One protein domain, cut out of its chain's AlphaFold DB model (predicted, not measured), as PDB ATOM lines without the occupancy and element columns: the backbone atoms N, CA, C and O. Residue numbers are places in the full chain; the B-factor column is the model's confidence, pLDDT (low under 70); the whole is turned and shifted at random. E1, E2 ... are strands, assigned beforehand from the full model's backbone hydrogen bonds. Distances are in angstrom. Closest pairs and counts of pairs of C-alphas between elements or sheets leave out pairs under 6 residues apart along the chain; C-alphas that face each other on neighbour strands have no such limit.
ATOM      1  N   GLY A 171       8.220 -26.278 -44.186       83.19
ATOM      2  CA  GLY A 171       8.548 -27.619 -44.681       83.19
ATOM      3  C   GLY A 171      10.050 -27.878 -44.850       83.19
ATOM      4  O   GLY A 171      10.437 -28.844 -45.511       83.19
ATOM      5  N   ILE A 172      10.904 -27.014 -44.286       82.25
ATOM      6  CA  ILE A 172      12.362 -27.089 -44.436       82.25
ATOM      7  C   ILE A 172      12.989 -28.080 -43.452       82.25
ATOM      8  O   ILE A 172      13.853 -28.852 -43.864       82.25
ATOM      9  N   GLY A 173      12.558 -28.066 -42.187       89.81
ATOM     10  CA  GLY A 173      13.179 -28.831 -41.104       89.81
ATOM     11  C   GLY A 173      12.203 -29.613 -40.231       89.81
ATOM     12  O   GLY A 173      10.985 -29.583 -40.417       89.81
ATOM     13  N   LEU A 174      12.771 -30.344 -39.269       94.06
ATOM     14  CA  LEU A 174      12.041 -31.156 -38.293       94.06
ATOM     15  C   LEU A 174      11.642 -30.351 -37.059       94.06
ATOM     16  O   LEU A 174      10.628 -30.646 -36.423       94.06
ATOM     17  N   MET A 175      12.460 -29.369 -36.700       96.12
ATOM     18  CA  MET A 175      12.281 -28.540 -35.523       96.12
ATOM     19  C   MET A 175      12.881 -27.162 -35.756       96.12
ATOM     20  O   MET A 175      13.766 -27.008 -36.579       96.12
ATOM     21  N   SER A 176      12.443 -26.166 -35.002       96.62
ATOM     22  CA  SER A 176      13.076 -24.846 -35.015       96.62
ATOM     23  C   SER A 176      12.946 -24.181 -33.664       96.62
ATOM     24  O   SER A 176      11.928 -24.383 -33.002       96.62
ATOM     25  N   LYS A 177      13.903 -23.322 -33.313       96.12
ATOM     26  CA  LYS A 177      13.824 -22.435 -32.153       96.12
ATOM     27  C   LYS A 177      13.998 -20.985 -32.594       96.12
ATOM     28  O   LYS A 177      14.977 -20.653 -33.251       96.12
ATOM     29  N   THR A 178      13.071 -20.119 -32.204       96.31
ATOM     30  CA  THR A 178      13.161 -18.670 -32.431       96.31
ATOM     31  C   THR A 178      12.863 -17.900 -31.148       96.31
ATOM     32  O   THR A 178      12.328 -18.469 -30.195       96.31
ATOM     33  N   VAL A 179      13.220 -16.615 -31.110       97.06
ATOM     34  CA  VAL A 179      12.904 -15.713 -29.998       97.06
ATOM     35  C   VAL A 179      11.968 -14.616 -30.489       97.06
ATOM     36  O   VAL A 179      12.312 -13.870 -31.401       97.06
ATOM     37  N   VAL A 180      10.796 -14.486 -29.865       96.19
ATOM     38  CA  VAL A 180       9.814 -13.436 -30.173       96.19
ATOM     39  C   VAL A 180       9.481 -12.690 -28.891       96.19
ATOM     40  O   VAL A 180       8.978 -13.277 -27.938       96.19
ATOM     41  N   GLY A 181       9.806 -11.397 -28.833       93.44
ATOM     42  CA  GLY A 181       9.545 -10.572 -27.645       93.44
ATOM     43  C   GLY A 181      10.206 -11.093 -26.360       93.44
ATOM     44  O   GLY A 181       9.635 -10.947 -25.286       93.44
ATOM     45  N   GLY A 182      11.365 -11.755 -26.464       94.56
ATOM     46  CA  GLY A 182      12.069 -12.367 -25.326       94.56
ATOM     47  C   GLY A 182      11.606 -13.782 -24.955       94.56
ATOM     48  O   GLY A 182      12.190 -14.398 -24.066       94.56
ATOM     49  N   TRP A 183      10.608 -14.331 -25.649       97.19
ATOM     50  CA  TRP A 183      10.133 -15.700 -25.459       97.19
ATOM     51  C   TRP A 183      10.794 -16.649 -26.448       97.19
ATOM     52  O   TRP A 183      10.790 -16.396 -27.649       97.19
ATOM     53  N   ASN A 184      11.301 -17.772 -25.954       98.12
ATOM     54  CA  ASN A 184      11.744 -18.886 -26.774       98.12
ATOM     55  C   ASN A 184      10.532 -19.656 -27.301       98.12
ATOM     56  O   ASN A 184       9.666 -20.069 -26.533       98.12
ATOM     57  N   ILE A 185      10.503 -19.898 -28.604       97.81
ATOM     58  CA  ILE A 185       9.451 -20.651 -29.275       97.81
ATOM     59  C   ILE A 185      10.114 -21.798 -30.016       97.81
ATOM     60  O   ILE A 185      10.852 -21.570 -30.973       97.81
ATOM     61  N   SER A 186       9.835 -23.021 -29.577       97.94
ATOM     62  CA  SER A 186      10.284 -24.244 -30.234       97.94
ATOM     63  C   SER A 186       9.107 -24.899 -30.946       97.94
ATOM     64  O   SER A 186       8.094 -25.179 -30.311       97.94
ATOM     65  N   LYS A 187       9.219 -25.141 -32.252       97.31
ATOM     66  CA  LYS A 187       8.203 -25.841 -33.055       97.31
ATOM     67  C   LYS A 187       8.752 -27.167 -33.547       97.31
ATOM     68  O   LYS A 187       9.937 -27.254 -33.854       97.31
ATOM     69  N   TYR A 188       7.873 -28.149 -33.691       97.12
ATOM     70  CA  TYR A 188       8.189 -29.482 -34.193       97.12
ATOM     71  C   TYR A 188       7.290 -29.839 -35.382       97.12
ATOM     72  O   TYR A 188       6.126 -29.429 -35.449       97.12
ATOM     73  N   ILE A 189       7.814 -30.616 -36.334       95.81
ATOM     74  CA  ILE A 189       7.131 -30.978 -37.589       95.81
ATOM     75  C   ILE A 189       5.840 -31.771 -37.378       95.81
ATOM     76  O   ILE A 189       4.921 -31.682 -38.195       95.81
ATOM     77  N   ASN A 190       5.732 -32.487 -36.258       95.62
ATOM     78  CA  ASN A 190       4.523 -33.200 -35.845       95.62
ATOM     79  C   ASN A 190       3.386 -32.264 -35.386       95.62
ATOM     80  O   ASN A 190       2.318 -32.749 -35.037       95.62
ATOM     81  N   GLY A 191       3.603 -30.945 -35.386       96.62
ATOM     82  CA  GLY A 191       2.615 -29.947 -34.982       96.62
ATOM     83  C   GLY A 191       2.745 -29.478 -33.537       96.62
ATOM     84  O   GLY A 191       2.048 -28.544 -33.158       96.62
ATOM     85  N   GLN A 192       3.653 -30.045 -32.736       97.88
ATOM     86  CA  GLN A 192       3.859 -29.610 -31.353       97.88
ATOM     87  C   GLN A 192       4.613 -28.278 -31.271       97.88
ATOM     88  O   GLN A 192       5.474 -27.974 -32.102       97.88
ATOM     89  N   ILE A 193       4.309 -27.495 -30.237       98.12
ATOM     90  CA  ILE A 193       4.991 -26.241 -29.905       98.12
ATOM     91  C   ILE A 193       5.297 -26.172 -28.407       98.12
ATOM     92  O   ILE A 193       4.488 -26.595 -27.582       98.12
ATOM     93  N   CYS A 194       6.459 -25.620 -28.069       98.12
ATOM     94  CA  CYS A 194       6.861 -25.259 -26.715       98.12
ATOM     95  C   CYS A 194       7.202 -23.766 -26.678       98.12
ATOM     96  O   CYS A 194       8.069 -23.301 -27.421       98.12
ATOM     97  N   ILE A 195       6.507 -23.011 -25.833       98.25
ATOM     98  CA  ILE A 195       6.664 -21.566 -25.665       98.25
ATOM     99  C   ILE A 195       7.188 -21.327 -24.254       98.25
ATOM    100  O   ILE A 195       6.545 -21.721 -23.285       98.25
ATOM    101  N   GLN A 196       8.349 -20.694 -24.126       98.12
ATOM    102  CA  GLN A 196       9.011 -20.476 -22.843       98.12
ATOM    103  C   GLN A 196       9.470 -19.036 -22.707       98.12
ATOM    104  O   GLN A 196      10.148 -18.509 -23.585       98.12
ATOM    105  N   GLY A 197       9.169 -18.404 -21.586       96.88
ATOM    106  CA  GLY A 197       9.610 -17.040 -21.340       96.88
ATOM    107  C   GLY A 197       9.293 -16.581 -19.934       96.88
ATOM    108  O   GLY A 197       8.771 -17.335 -19.112       96.88
ATOM    109  N   VAL A 198       9.653 -15.332 -19.660       95.19
ATOM    110  CA  VAL A 198       9.389 -14.686 -18.378       95.19
ATOM    111  C   VAL A 198       8.368 -13.584 -18.598       95.19
ATOM    112  O   VAL A 198       8.575 -12.697 -19.422       95.19
ATOM    113  N   SER A 199       7.279 -13.631 -17.835       93.31
ATOM    114  CA  SER A 199       6.276 -12.572 -17.798       93.31
ATOM    115  C   SER A 199       6.335 -11.859 -16.448       93.31
ATOM    116  O   SER A 199       5.833 -12.400 -15.455       93.31
ATOM    117  N   PRO A 200       6.948 -10.667 -16.366       90.88
ATOM    118  CA  PRO A 200       6.936  -9.882 -15.142       90.88
ATOM    119  C   PRO A 200       5.530  -9.341 -14.861       90.88
ATOM    120  O   PRO A 200       4.859  -8.808 -15.742       90.88
ATOM    121  N   VAL A 201       5.101  -9.451 -13.609       89.25
ATOM    122  CA  VAL A 201       3.893  -8.824 -13.074       89.25
ATOM    123  C   VAL A 201       4.340  -7.595 -12.306       89.25
ATOM    124  O   VAL A 201       4.772  -7.696 -11.161       89.25
ATOM    125  N   SER A 202       4.289  -6.431 -12.951       84.62
ATOM    126  CA  SER A 202       4.696  -5.163 -12.334       84.62
ATOM    127  C   SER A 202       3.720  -4.690 -11.254       84.62
ATOM    128  O   SER A 202       4.125  -3.994 -10.324       84.62
ATOM    129  N   ALA A 203       2.449  -5.084 -11.351       88.00
ATOM    130  CA  ALA A 203       1.452  -4.813 -10.328       88.00
ATOM    131  C   ALA A 203       1.772  -5.578  -9.033       88.00
ATOM    132  O   ALA A 203       2.042  -6.780  -9.045       88.00
ATOM    133  N   VAL A 204       1.705  -4.875  -7.904       92.06
ATOM    134  CA  VAL A 204       1.833  -5.478  -6.575       92.06
ATOM    135  C   VAL A 204       0.564  -6.272  -6.282       92.06
ATOM    136  O   VAL A 204      -0.529  -5.705  -6.248       92.06
ATOM    137  N   LEU A 205       0.704  -7.580  -6.065       93.50
ATOM    138  CA  LEU A 205      -0.424  -8.438  -5.728       93.50
ATOM    139  C   LEU A 205      -0.736  -8.327  -4.229       93.50
ATOM    140  O   LEU A 205       0.195  -8.380  -3.413       93.50
ATOM    141  N   PRO A 206      -2.019  -8.188  -3.844       93.38
ATOM    142  CA  PRO A 206      -2.411  -8.040  -2.449       93.38
ATOM    143  C   PRO A 206      -2.032  -9.275  -1.615       93.38
ATOM    144  O   PRO A 206      -1.922 -10.386  -2.144       93.38
ATOM    145  N   PRO A 207      -1.819  -9.101  -0.300       93.75
ATOM    146  CA  PRO A 207      -1.468 -10.204   0.578       93.75
ATOM    147  C   PRO A 207      -2.659 -11.146   0.795       93.75
ATOM    148  O   PRO A 207      -3.811 -10.715   0.822       93.75
ATOM    149  N   ASN A 208      -2.381 -12.436   0.998       91.75
ATOM    150  CA  ASN A 208      -3.344 -13.484   1.364       91.75
ATOM    151  C   ASN A 208      -4.553 -13.674   0.420       91.75
ATOM    152  O   ASN A 208      -5.512 -14.356   0.794       91.75
ATOM    153  N   GLN A 209      -4.513 -13.143  -0.805       92.06
ATOM    154  CA  GLN A 209      -5.606 -13.227  -1.776       92.06
ATOM    155  C   GLN A 209      -5.146 -13.910  -3.079       92.06
ATOM    156  O   GLN A 209      -4.047 -13.630  -3.563       92.06
ATOM    157  N   PRO A 210      -5.964 -14.800  -3.679       94.44
ATOM    158  CA  PRO A 210      -5.712 -15.298  -5.026       94.44
ATOM    159  C   PRO A 210      -5.979 -14.199  -6.064       94.44
ATOM    160  O   PRO A 210      -7.040 -13.576  -6.058       94.44
ATOM    161  N   THR A 211      -5.031 -13.991  -6.973       95.69
ATOM    162  CA  THR A 211      -5.136 -13.021  -8.069       95.69
ATOM    163  C   THR A 211      -4.920 -13.720  -9.406       95.69
ATOM    164  O   THR A 211      -3.974 -14.495  -9.552       95.69
ATOM    165  N   VAL A 212      -5.795 -13.452 -10.378       95.81
ATOM    166  CA  VAL A 212      -5.618 -13.915 -11.761       95.81
ATOM    167  C   VAL A 212      -4.641 -12.980 -12.464       95.81
ATOM    168  O   VAL A 212      -4.844 -11.767 -12.495       95.81
ATOM    169  N   VAL A 213      -3.593 -13.554 -13.038       95.50
ATOM    170  CA  VAL A 213      -2.625 -12.871 -13.890       95.50
ATOM    171  C   VAL A 213      -2.720 -13.470 -15.285       95.50
ATOM    172  O   VAL A 213      -2.395 -14.641 -15.476       95.50
ATOM    173  N   THR A 214      -3.122 -12.656 -16.253       96.00
ATOM    174  CA  THR A 214      -3.157 -13.045 -17.664       96.00
ATOM    175  C   THR A 214      -1.839 -12.686 -18.338       96.00
ATOM    176  O   THR A 214      -1.395 -11.539 -18.302       96.00
ATOM    177  N   VAL A 215      -1.220 -13.670 -18.981       95.31
ATOM    178  CA  VAL A 215       0.015 -13.518 -19.751       95.31
ATOM    179  C   VAL A 215      -0.298 -13.734 -21.224       95.31
ATOM    180  O   VAL A 215      -0.806 -14.784 -21.608       95.31
ATOM    181  N   SER A 216       0.024 -12.746 -22.057       95.38
ATOM    182  CA  SER A 216      -0.118 -12.868 -23.511       95.38
ATOM    183  C   SER A 216       1.000 -13.731 -24.089       95.38
ATOM    184  O   SER A 216       2.175 -13.522 -23.786       95.38
ATOM    185  N   LEU A 217       0.638 -14.687 -24.941       96.00
ATOM    186  CA  LEU A 217       1.586 -15.516 -25.671       96.00
ATOM    187  C   LEU A 217       2.037 -14.804 -26.955       96.00
ATOM    188  O   LEU A 217       1.215 -14.200 -27.645       96.00
ATOM    189  N   PRO A 218       3.322 -14.913 -27.329       95.81
ATOM    190  CA  PRO A 218       3.863 -14.302 -28.547       95.81
ATOM    191  C   PRO A 218       3.389 -14.986 -29.840       95.81
ATOM    192  O   PRO A 218       3.545 -14.433 -30.925       95.81
ATOM    193  N   VAL A 219       2.849 -16.203 -29.738       95.44
ATOM    194  CA  VAL A 219       2.299 -16.980 -30.852       95.44
ATOM    195  C   VAL A 219       1.052 -17.720 -30.396       95.44
ATOM    196  O   VAL A 219       0.954 -18.131 -29.239       95.44
ATOM    197  N   ALA A 220       0.112 -17.888 -31.321       95.75
ATOM    198  CA  ALA A 220      -1.106 -18.630 -31.057       95.75
ATOM    199  C   ALA A 220      -0.847 -20.144 -31.017       95.75
ATOM    200  O   ALA A 220       0.000 -20.662 -31.749       95.75
ATOM    201  N   ILE A 221      -1.625 -20.843 -30.198       97.25
ATOM    202  CA  ILE A 221      -1.734 -22.301 -30.190       97.25
ATOM    203  C   ILE A 221      -3.136 -22.728 -30.628       97.25
ATOM    204  O   ILE A 221      -4.093 -21.955 -30.551       97.25
ATOM    205  N   VAL A 222      -3.269 -23.979 -31.060       97.12
ATOM    206  CA  VAL A 222      -4.566 -24.594 -31.346       97.12
ATOM    207  C   VAL A 222      -5.387 -24.655 -30.059       97.12
ATOM    208  O   VAL A 222      -4.894 -25.090 -29.012       97.12
ATOM    209  N   LEU A 223      -6.647 -24.224 -30.133       94.94
ATOM    210  CA  LEU A 223      -7.549 -24.189 -28.985       94.94
ATOM    211  C   LEU A 223      -7.671 -25.581 -28.343       94.94
ATOM    212  O   LEU A 223      -7.885 -26.574 -29.033       94.94
ATOM    213  N   GLY A 224      -7.527 -25.647 -27.019       92.94
ATOM    214  CA  GLY A 224      -7.635 -26.895 -26.254       92.94
ATOM    215  C   GLY A 224      -6.421 -27.831 -26.339       92.94
ATOM    216  O   GLY A 224      -6.418 -28.860 -25.673       92.94
ATOM    217  N   SER A 225      -5.379 -27.486 -27.104       94.94
ATOM    218  CA  SER A 225      -4.166 -28.316 -27.219       94.94
ATOM    219  C   SER A 225      -3.140 -28.084 -26.109       94.94
ATOM    220  O   SER A 225      -2.189 -28.854 -25.981       94.94
ATOM    221  N   GLY A 226      -3.277 -26.990 -25.356       94.94
ATOM    222  CA  GLY A 226      -2.195 -26.489 -24.527       94.94
ATOM    223  C   GLY A 226      -2.209 -26.963 -23.074       94.94
ATOM    224  O   GLY A 226      -3.256 -27.173 -22.470       94.94
ATOM    225  N   SER A 227      -1.019 -27.083 -22.500       96.56
ATOM    226  CA  SER A 227      -0.742 -27.348 -21.089       96.56
ATOM    227  C   SER A 227       0.259 -26.317 -20.587       96.56
ATOM    228  O   SER A 227       1.240 -26.012 -21.270       96.56
ATOM    229  N   VAL A 228       0.005 -25.766 -19.403       97.38
ATOM    230  CA  VAL A 228       0.769 -24.645 -18.848       97.38
ATOM    231  C   VAL A 228       1.507 -25.105 -17.599       97.38
ATOM    232  O   VAL A 228       0.944 -25.791 -16.752       97.38
ATOM    233  N   TYR A 229       2.765 -24.697 -17.484       96.62
ATOM    234  CA  TYR A 229       3.596 -24.863 -16.302       96.62
ATOM    235  C   TYR A 229       4.184 -23.505 -15.943       96.62
ATOM    236  O   TYR A 229       4.730 -22.810 -16.802       96.62
ATOM    237  N   VAL A 230       4.073 -23.117 -14.675       96.38
ATOM    238  CA  VAL A 230       4.541 -21.812 -14.203       96.38
ATOM    239  C   VAL A 230       5.346 -21.977 -12.929       96.38
ATOM    240  O   VAL A 230       4.917 -22.665 -12.006       96.38
ATOM    241  N   ASN A 231       6.472 -21.276 -12.862       94.56
ATOM    242  CA  ASN A 231       7.175 -20.999 -11.621       94.56
ATOM    243  C   ASN A 231       7.067 -19.493 -11.307       94.56
ATOM    244  O   ASN A 231       7.775 -18.695 -11.930       94.56
ATOM    245  N   PRO A 232       6.147 -19.075 -10.416       93.25
ATOM    246  CA  PRO A 232       6.017 -17.676 -10.026       93.25
ATOM    247  C   PRO A 232       7.084 -17.319  -8.991       93.25
ATOM    248  O   PRO A 232       7.054 -17.829  -7.877       93.25
ATOM    249  N   GLN A 233       8.008 -16.417  -9.324       92.50
ATOM    250  CA  GLN A 233       9.068 -15.979  -8.415       92.50
ATOM    251  C   GLN A 233       8.737 -14.611  -7.789       92.50
ATOM    252  O   GLN A 233       8.725 -13.605  -8.509       92.50
ATOM    253  N   PRO A 234       8.488 -14.520  -6.471       92.38
ATOM    254  CA  PRO A 234       8.258 -13.247  -5.795       92.38
ATOM    255  C   PRO A 234       9.514 -12.376  -5.825       92.38
ATOM    256  O   PRO A 234      10.635 -12.880  -5.855       92.38
ATOM    257  N   GLN A 235       9.327 -11.059  -5.802       91.69
ATOM    258  CA  GLN A 235      10.433 -10.106  -5.931       91.69
ATOM    259  C   GLN A 235      10.909  -9.498  -4.603       91.69
ATOM    260  O   GLN A 235      11.887  -8.758  -4.612       91.69
ATOM    261  N   MET A 236      10.246  -9.782  -3.471       87.31
ATOM    262  CA  MET A 236      10.605  -9.187  -2.175       87.31
ATOM    263  C   MET A 236      10.861 -10.217  -1.072       87.31
ATOM    264  O   MET A 236      12.014 -10.426  -0.706       87.31
ATOM    265  N   THR A 237       9.822 -10.843  -0.510       82.69
ATOM    266  CA  THR A 237       9.937 -11.516   0.800       82.69
ATOM    267  C   THR A 237      10.025 -13.039   0.738       82.69
ATOM    268  O   THR A 237      10.357 -13.657   1.741       82.69
ATOM    269  N   TYR A 238       9.769 -13.665  -0.421       85.44
ATOM    270  CA  TYR A 238       9.761 -15.134  -0.599       85.44
ATOM    271  C   TYR A 238       8.871 -15.902   0.404       85.44
ATOM    272  O   TYR A 238       9.023 -17.105   0.602       85.44
ATOM    273  N   GLU A 239       7.896 -15.222   1.006       83.25
ATOM    274  CA  GLU A 239       6.929 -15.798   1.943       83.25
ATOM    275  C   GLU A 239       5.799 -16.525   1.198       83.25
ATOM    276  O   GLU A 239       5.300 -15.996   0.208       83.25
ATOM    277  N   HIS A 240       5.387 -17.703   1.699       83.00
ATOM    278  CA  HIS A 240       4.268 -18.553   1.237       83.00
ATOM    279  C   HIS A 240       3.566 -18.083  -0.054       83.00
ATOM    280  O   HIS A 240       2.515 -17.441  -0.010       83.00
ATOM    281  N   PHE A 241       4.140 -18.432  -1.206       90.56
ATOM    282  CA  PHE A 241       3.640 -18.056  -2.525       90.56
ATOM    283  C   PHE A 241       3.491 -19.281  -3.427       90.56
ATOM    284  O   PHE A 241       4.096 -20.327  -3.193       90.56
ATOM    285  N   GLY A 242       2.706 -19.142  -4.492       91.94
ATOM    286  CA  GLY A 242       2.641 -20.159  -5.533       91.94
ATOM    287  C   GLY A 242       1.527 -19.921  -6.538       91.94
ATOM    288  O   GLY A 242       0.628 -19.103  -6.327       91.94
ATOM    289  N   ALA A 243       1.587 -20.671  -7.634       94.62
ATOM    290  CA  ALA A 243       0.477 -20.792  -8.564       94.62
ATOM    291  C   ALA A 243      -0.486 -21.854  -8.019       94.62
ATOM    292  O   ALA A 243      -0.107 -23.007  -7.839       94.62
ATOM    293  N   LEU A 244      -1.728 -21.460  -7.742       95.12
ATOM    294  CA  LEU A 244      -2.799 -22.378  -7.349       95.12
ATOM    295  C   LEU A 244      -3.326 -23.162  -8.550       95.12
ATOM    296  O   LEU A 244      -3.712 -24.318  -8.424       95.12
ATOM    297  N   ASN A 245      -3.388 -22.497  -9.701       95.75
ATOM    298  CA  ASN A 245      -3.821 -23.081 -10.957       95.75
ATOM    299  C   ASN A 245      -3.212 -22.295 -12.123       95.75
ATOM    300  O   ASN A 245      -2.937 -21.097 -11.998       95.75
ATOM    301  N   CYS A 246      -3.039 -22.955 -13.259       96.19
ATOM    302  CA  CYS A 246      -2.661 -22.317 -14.509       96.19
ATOM    303  C   CYS A 246      -3.296 -23.061 -15.681       96.19
ATOM    304  O   CYS A 246      -3.372 -24.287 -15.682       96.19
ATOM    305  N   TYR A 247      -3.792 -22.313 -16.660       95.81
ATOM    306  CA  TYR A 247      -4.475 -22.876 -17.818       95.81
ATOM    307  C   TYR A 247      -4.359 -21.943 -19.019       95.81
ATOM    308  O   TYR A 247      -4.072 -20.751 -18.895       95.81
ATOM    309  N   VAL A 248      -4.565 -22.504 -20.205       96.56
ATOM    310  CA  VAL A 248      -4.632 -21.724 -21.440       96.56
ATOM    311  C   VAL A 248      -5.956 -20.972 -21.490       96.56
ATOM    312  O   VAL A 248      -7.015 -21.572 -21.311       96.56
ATOM    313  N   ASN A 249      -5.893 -19.677 -21.787       95.69
ATOM    314  CA  ASN A 249      -7.054 -18.836 -22.042       95.69
ATOM    315  C   ASN A 249      -7.117 -18.499 -23.542       95.69
ATOM    316  O   ASN A 249      -6.346 -17.689 -24.062       95.69
ATOM    317  N   GLY A 250      -8.021 -19.172 -24.258       94.88
ATOM    318  CA  GLY A 250      -8.166 -19.029 -25.706       94.88
ATOM    319  C   GLY A 250      -6.979 -19.614 -26.475       94.88
ATOM    320  O   GLY A 250      -6.547 -20.734 -26.213       94.88
ATOM    321  N   THR A 251      -6.476 -18.874 -27.463       96.31
ATOM    322  CA  THR A 251      -5.369 -19.316 -28.330       96.31
ATOM    323  C   THR A 251      -4.072 -18.555 -28.085       96.31
ATOM    324  O   THR A 251      -3.027 -18.998 -28.542       96.31
ATOM    325  N   SER A 252      -4.111 -17.408 -27.404       96.12
ATOM    326  CA  SER A 252      -2.991 -16.456 -27.341       96.12
ATOM    327  C   SER A 252      -2.707 -15.932 -25.936       96.12
ATOM    328  O   SER A 252      -2.023 -14.921 -25.792       96.12
ATOM    329  N   ALA A 253      -3.232 -16.576 -24.897       96.62
ATOM    330  CA  ALA A 253      -2.971 -16.191 -23.522       96.62
ATOM    331  C   ALA A 253      -2.964 -17.401 -22.585       96.62
ATOM    332  O   ALA A 253      -3.508 -18.465 -22.888       96.62
ATOM    333  N   VAL A 254      -2.346 -17.220 -21.423       96.94
ATOM    334  CA  VAL A 254      -2.458 -18.129 -20.284       96.94
ATOM    335  C   VAL A 254      -2.867 -17.343 -19.054       96.94
ATOM    336  O   VAL A 254      -2.380 -16.234 -18.835       96.94
ATOM    337  N   ASP A 255      -3.732 -17.936 -18.243       96.81
ATOM    338  CA  ASP A 255      -4.110 -17.387 -16.950       96.81
ATOM    339  C   ASP A 255      -3.403 -18.154 -15.840       96.81
ATOM    340  O   ASP A 255      -3.327 -19.387 -15.840       96.81
ATOM    341  N   ILE A 256      -2.876 -17.400 -14.882       96.62
ATOM    342  CA  ILE A 256      -2.127 -17.900 -13.735       96.62
ATOM    343  C   ILE A 256      -2.825 -17.377 -12.487       96.62
ATOM    344  O   ILE A 256      -2.915 -16.168 -12.281       96.62
ATOM    345  N   ILE A 257      -3.316 -18.272 -11.637       96.25
ATOM    346  CA  ILE A 257      -3.919 -17.895 -10.358       96.25
ATOM    347  C   ILE A 257      -2.821 -17.937  -9.304       96.25
ATOM    348  O   ILE A 257      -2.458 -19.013  -8.831       96.25
ATOM    349  N   ILE A 258      -2.282 -16.778  -8.940       95.31
ATOM    350  CA  ILE A 258      -1.202 -16.662  -7.954       95.31
ATOM    351  C   ILE A 258      -1.810 -16.336  -6.596       95.31
ATOM    352  O   ILE A 258      -2.627 -15.424  -6.477       95.31
ATOM    353  N   ARG A 259      -1.394 -17.064  -5.559       92.31
ATOM    354  CA  ARG A 259      -1.635 -16.675  -4.170       92.31
ATOM    355  C   ARG A 259      -0.332 -16.203  -3.551       92.31
ATOM    356  O   ARG A 259       0.688 -16.881  -3.642       92.31
ATOM    357  N   ASN A 260      -0.407 -15.043  -2.919       91.44
ATOM    358  CA  ASN A 260       0.694 -14.428  -2.207       91.44
ATOM    359  C   ASN A 260       0.536 -14.614  -0.686       91.44
ATOM    360  O   ASN A 260      -0.582 -14.818  -0.199       91.44
ATOM    361  N   GLY A 261       1.649 -14.538   0.045       89.50
ATOM    362  CA  GLY A 261       1.698 -14.634   1.502       89.50
ATOM    363  C   GLY A 261       1.204 -13.366   2.204       89.50
ATOM    364  O   GLY A 261       0.394 -12.605   1.673       89.50
ATOM    365  N   SER A 262       1.705 -13.120   3.413       92.06
ATOM    366  CA  SER A 262       1.325 -11.973   4.252       92.06
ATOM    367  C   SER A 262       1.770 -10.612   3.720       92.06
ATOM    368  O   SER A 262       1.196  -9.598   4.113       92.06
ATOM    369  N   THR A 263       2.759 -10.580   2.828       92.38
ATOM    370  CA  THR A 263       3.336  -9.342   2.300       92.38
ATOM    371  C   THR A 263       2.943  -9.137   0.847       92.38
ATOM    372  O   THR A 263       3.174 -10.012   0.017       92.38
ATOM    373  N   ALA A 264       2.382  -7.973   0.513       92.31
ATOM    374  CA  ALA A 264       2.063  -7.608  -0.866       92.31
ATOM    375  C   ALA A 264       3.346  -7.538  -1.715       92.31
ATOM    376  O   ALA A 264       4.299  -6.883  -1.302       92.31
ATOM    377  N   GLN A 265       3.394  -8.187  -2.884       91.81
ATOM    378  CA  GLN A 265       4.587  -8.164  -3.743       91.81
ATOM    379  C   GLN A 265       4.291  -8.434  -5.222       91.81
ATOM    380  O   GLN A 265       3.232  -8.948  -5.580       91.81
ATOM    381  N   SER A 266       5.236  -8.050  -6.078       93.81
ATOM    382  CA  SER A 266       5.266  -8.369  -7.507       93.81
ATOM    383  C   SER A 266       5.924  -9.731  -7.764       93.81
ATOM    384  O   SER A 266       6.599 -10.291  -6.893       93.81
ATOM    385  N   PHE A 267       5.733 -10.261  -8.975       93.69
ATOM    386  CA  PHE A 267       6.216 -11.585  -9.373       93.69
ATOM    387  C   PHE A 267       6.902 -11.559 -10.740       93.69
ATOM    388  O   PHE A 267       6.512 -10.810 -11.633       93.69
ATOM    389  N   GLN A 268       7.894 -12.423 -10.929       93.94
ATOM    390  CA  GLN A 268       8.409 -12.811 -12.239       93.94
ATOM    391  C   GLN A 268       7.974 -14.242 -12.523       93.94
ATOM    392  O   GLN A 268       8.420 -15.179 -11.867       93.94
ATOM    393  N   ASN A 269       7.082 -14.417 -13.493       94.44
ATOM    394  CA  ASN A 269       6.554 -15.734 -13.820       94.44
ATOM    395  C   ASN A 269       7.395 -16.353 -14.929       94.44
ATOM    396  O   ASN A 269       7.330 -15.889 -16.067       94.44
ATOM    397  N   ALA A 270       8.151 -17.405 -14.621       96.00
ATOM    398  CA  ALA A 270       8.732 -18.257 -15.651       96.00
ATOM    399  C   ALA A 270       7.636 -19.202 -16.158       96.00
ATOM    400  O   ALA A 270       7.159 -20.065 -15.422       96.00
ATOM    401  N   VAL A 271       7.209 -19.002 -17.400       97.06
ATOM    402  CA  VAL A 271       6.080 -19.702 -18.016       97.06
ATOM    403  C   VAL A 271       6.605 -20.641 -19.094       97.06
ATOM    404  O   VAL A 271       7.403 -20.240 -19.939       97.06
ATOM    405  N   THR A 272       6.140 -21.887 -19.074       97.88
ATOM    406  CA  THR A 272       6.310 -22.865 -20.151       97.88
ATOM    407  C   THR A 272       4.937 -23.350 -20.597       97.88
ATOM    408  O   THR A 272       4.152 -23.833 -19.784       97.88
ATOM    409  N   VAL A 273       4.651 -23.246 -21.890       98.00
ATOM    410  CA  VAL A 273       3.424 -23.751 -22.509       98.00
ATOM    411  C   VAL A 273       3.795 -24.798 -23.543       98.00
ATOM    412  O   VAL A 273       4.542 -24.502 -24.472       98.00
ATOM    413  N   TRP A 274       3.253 -26.002 -23.403       98.19
ATOM    414  CA  TRP A 274       3.263 -27.023 -24.450       98.19
ATOM    415  C   TRP A 274       1.911 -27.037 -25.143       98.19
ATOM    416  O   TRP A 274       0.903 -26.915 -24.465       98.19
ATOM    417  N   GLY A 275       1.863 -27.197 -26.462       97.62
ATOM    418  CA  GLY A 275       0.606 -27.310 -27.205       97.62
ATOM    419  C   GLY A 275       0.817 -27.717 -28.656       97.62
ATOM    420  O   GLY A 275       1.845 -28.312 -28.988       97.62
ATOM    421  N   ALA A 276      -0.126 -27.357 -29.527       97.62
ATOM    422  CA  ALA A 276      -0.017 -27.538 -30.972       97.62
ATOM    423  C   ALA A 276      -0.093 -26.205 -31.737       97.62
ATOM    424  O   ALA A 276      -0.770 -25.273 -31.303       97.62
ATOM    425  N   TRP A 277       0.597 -26.112 -32.876       95.19
ATOM    426  CA  TRP A 277       0.576 -24.955 -33.789       95.19
ATOM    427  C   TRP A 277      -0.150 -25.225 -35.114       95.19
ATOM    428  O   TRP A 277      -0.393 -24.284 -35.869       95.19
TER     429      TRP A 277
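This is residues 171 to 277 of the 278 residues of an uncharacterized protein of Pseudomonas palleroniana (UniProt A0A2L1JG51). Two strongly twisted sheets make an elongated sandwich, partly face to face, with the three-strand sheet E4 E7 E6 over the E3, E8 and E5 side of a five-strand sheet. The hairpin of E1 and E2 extends the larger sheet beyond that cover. The printed part has 107 residues, with eight named strands, E1 to E8, and no named helix: all strand. Both sheets are antiparallel, ordered E1 E2 E3 E8 E5 and E4 E7 E6. The whole is compact, with a radius of gyration of the C-alphas of 15.0 A, yet a rod in outline, 52 by 24 by 17 A.

E1, residues 175 to 180, begins at C-alpha 175 (12.281, -28.540, -35.523) and spans 16.2 A. E2, residues 183 to 188, spans 16.4 A. E3, residues 192 to 205, spans 33.5 A and bends by 76 degrees at residue 202. E4 is residues 210 to 216, 19.5 A, and E5 residues 227 to 234, 22.7 A. E6, residues 242 to 249, spans 19.2 A and bends by 54 degrees at residue 245. E7, residues 253 to 259, spans 19.4 A. E8, residues 265 to 276, spans 33.7 A and ends at C-alpha 276 (-0.017, -27.538, -30.972).

E1 E2 E3 is a meander, each strand the antiparallel neighbour of the one before; N 178 and O 185 are 2.9 A apart, N 186 and O 194 2.8 A. E8 has E3 and E5 as neighbours, with N 195 to O 273 at 2.8 A and N 229 to O 272 at 2.8 A. E7 is the inner strand between E4 and E6, with N 213 to O 256 at 2.8 A and N 255 to O 247 at 2.9 A. Across the sandwich, strands stand at 50 degrees; the closest C-alphas of E5 and E6, Val 228 and Tyr 247, are 5.6 A apart. E1 and E4 are apart.

The C-alphas of Ile 172 and Ser 262, the two farthest apart, are 52.2 A from each other. The printed part has no cut and no long link. Mean pLDDT of the printed part is 94.2; no printed residue is under 70.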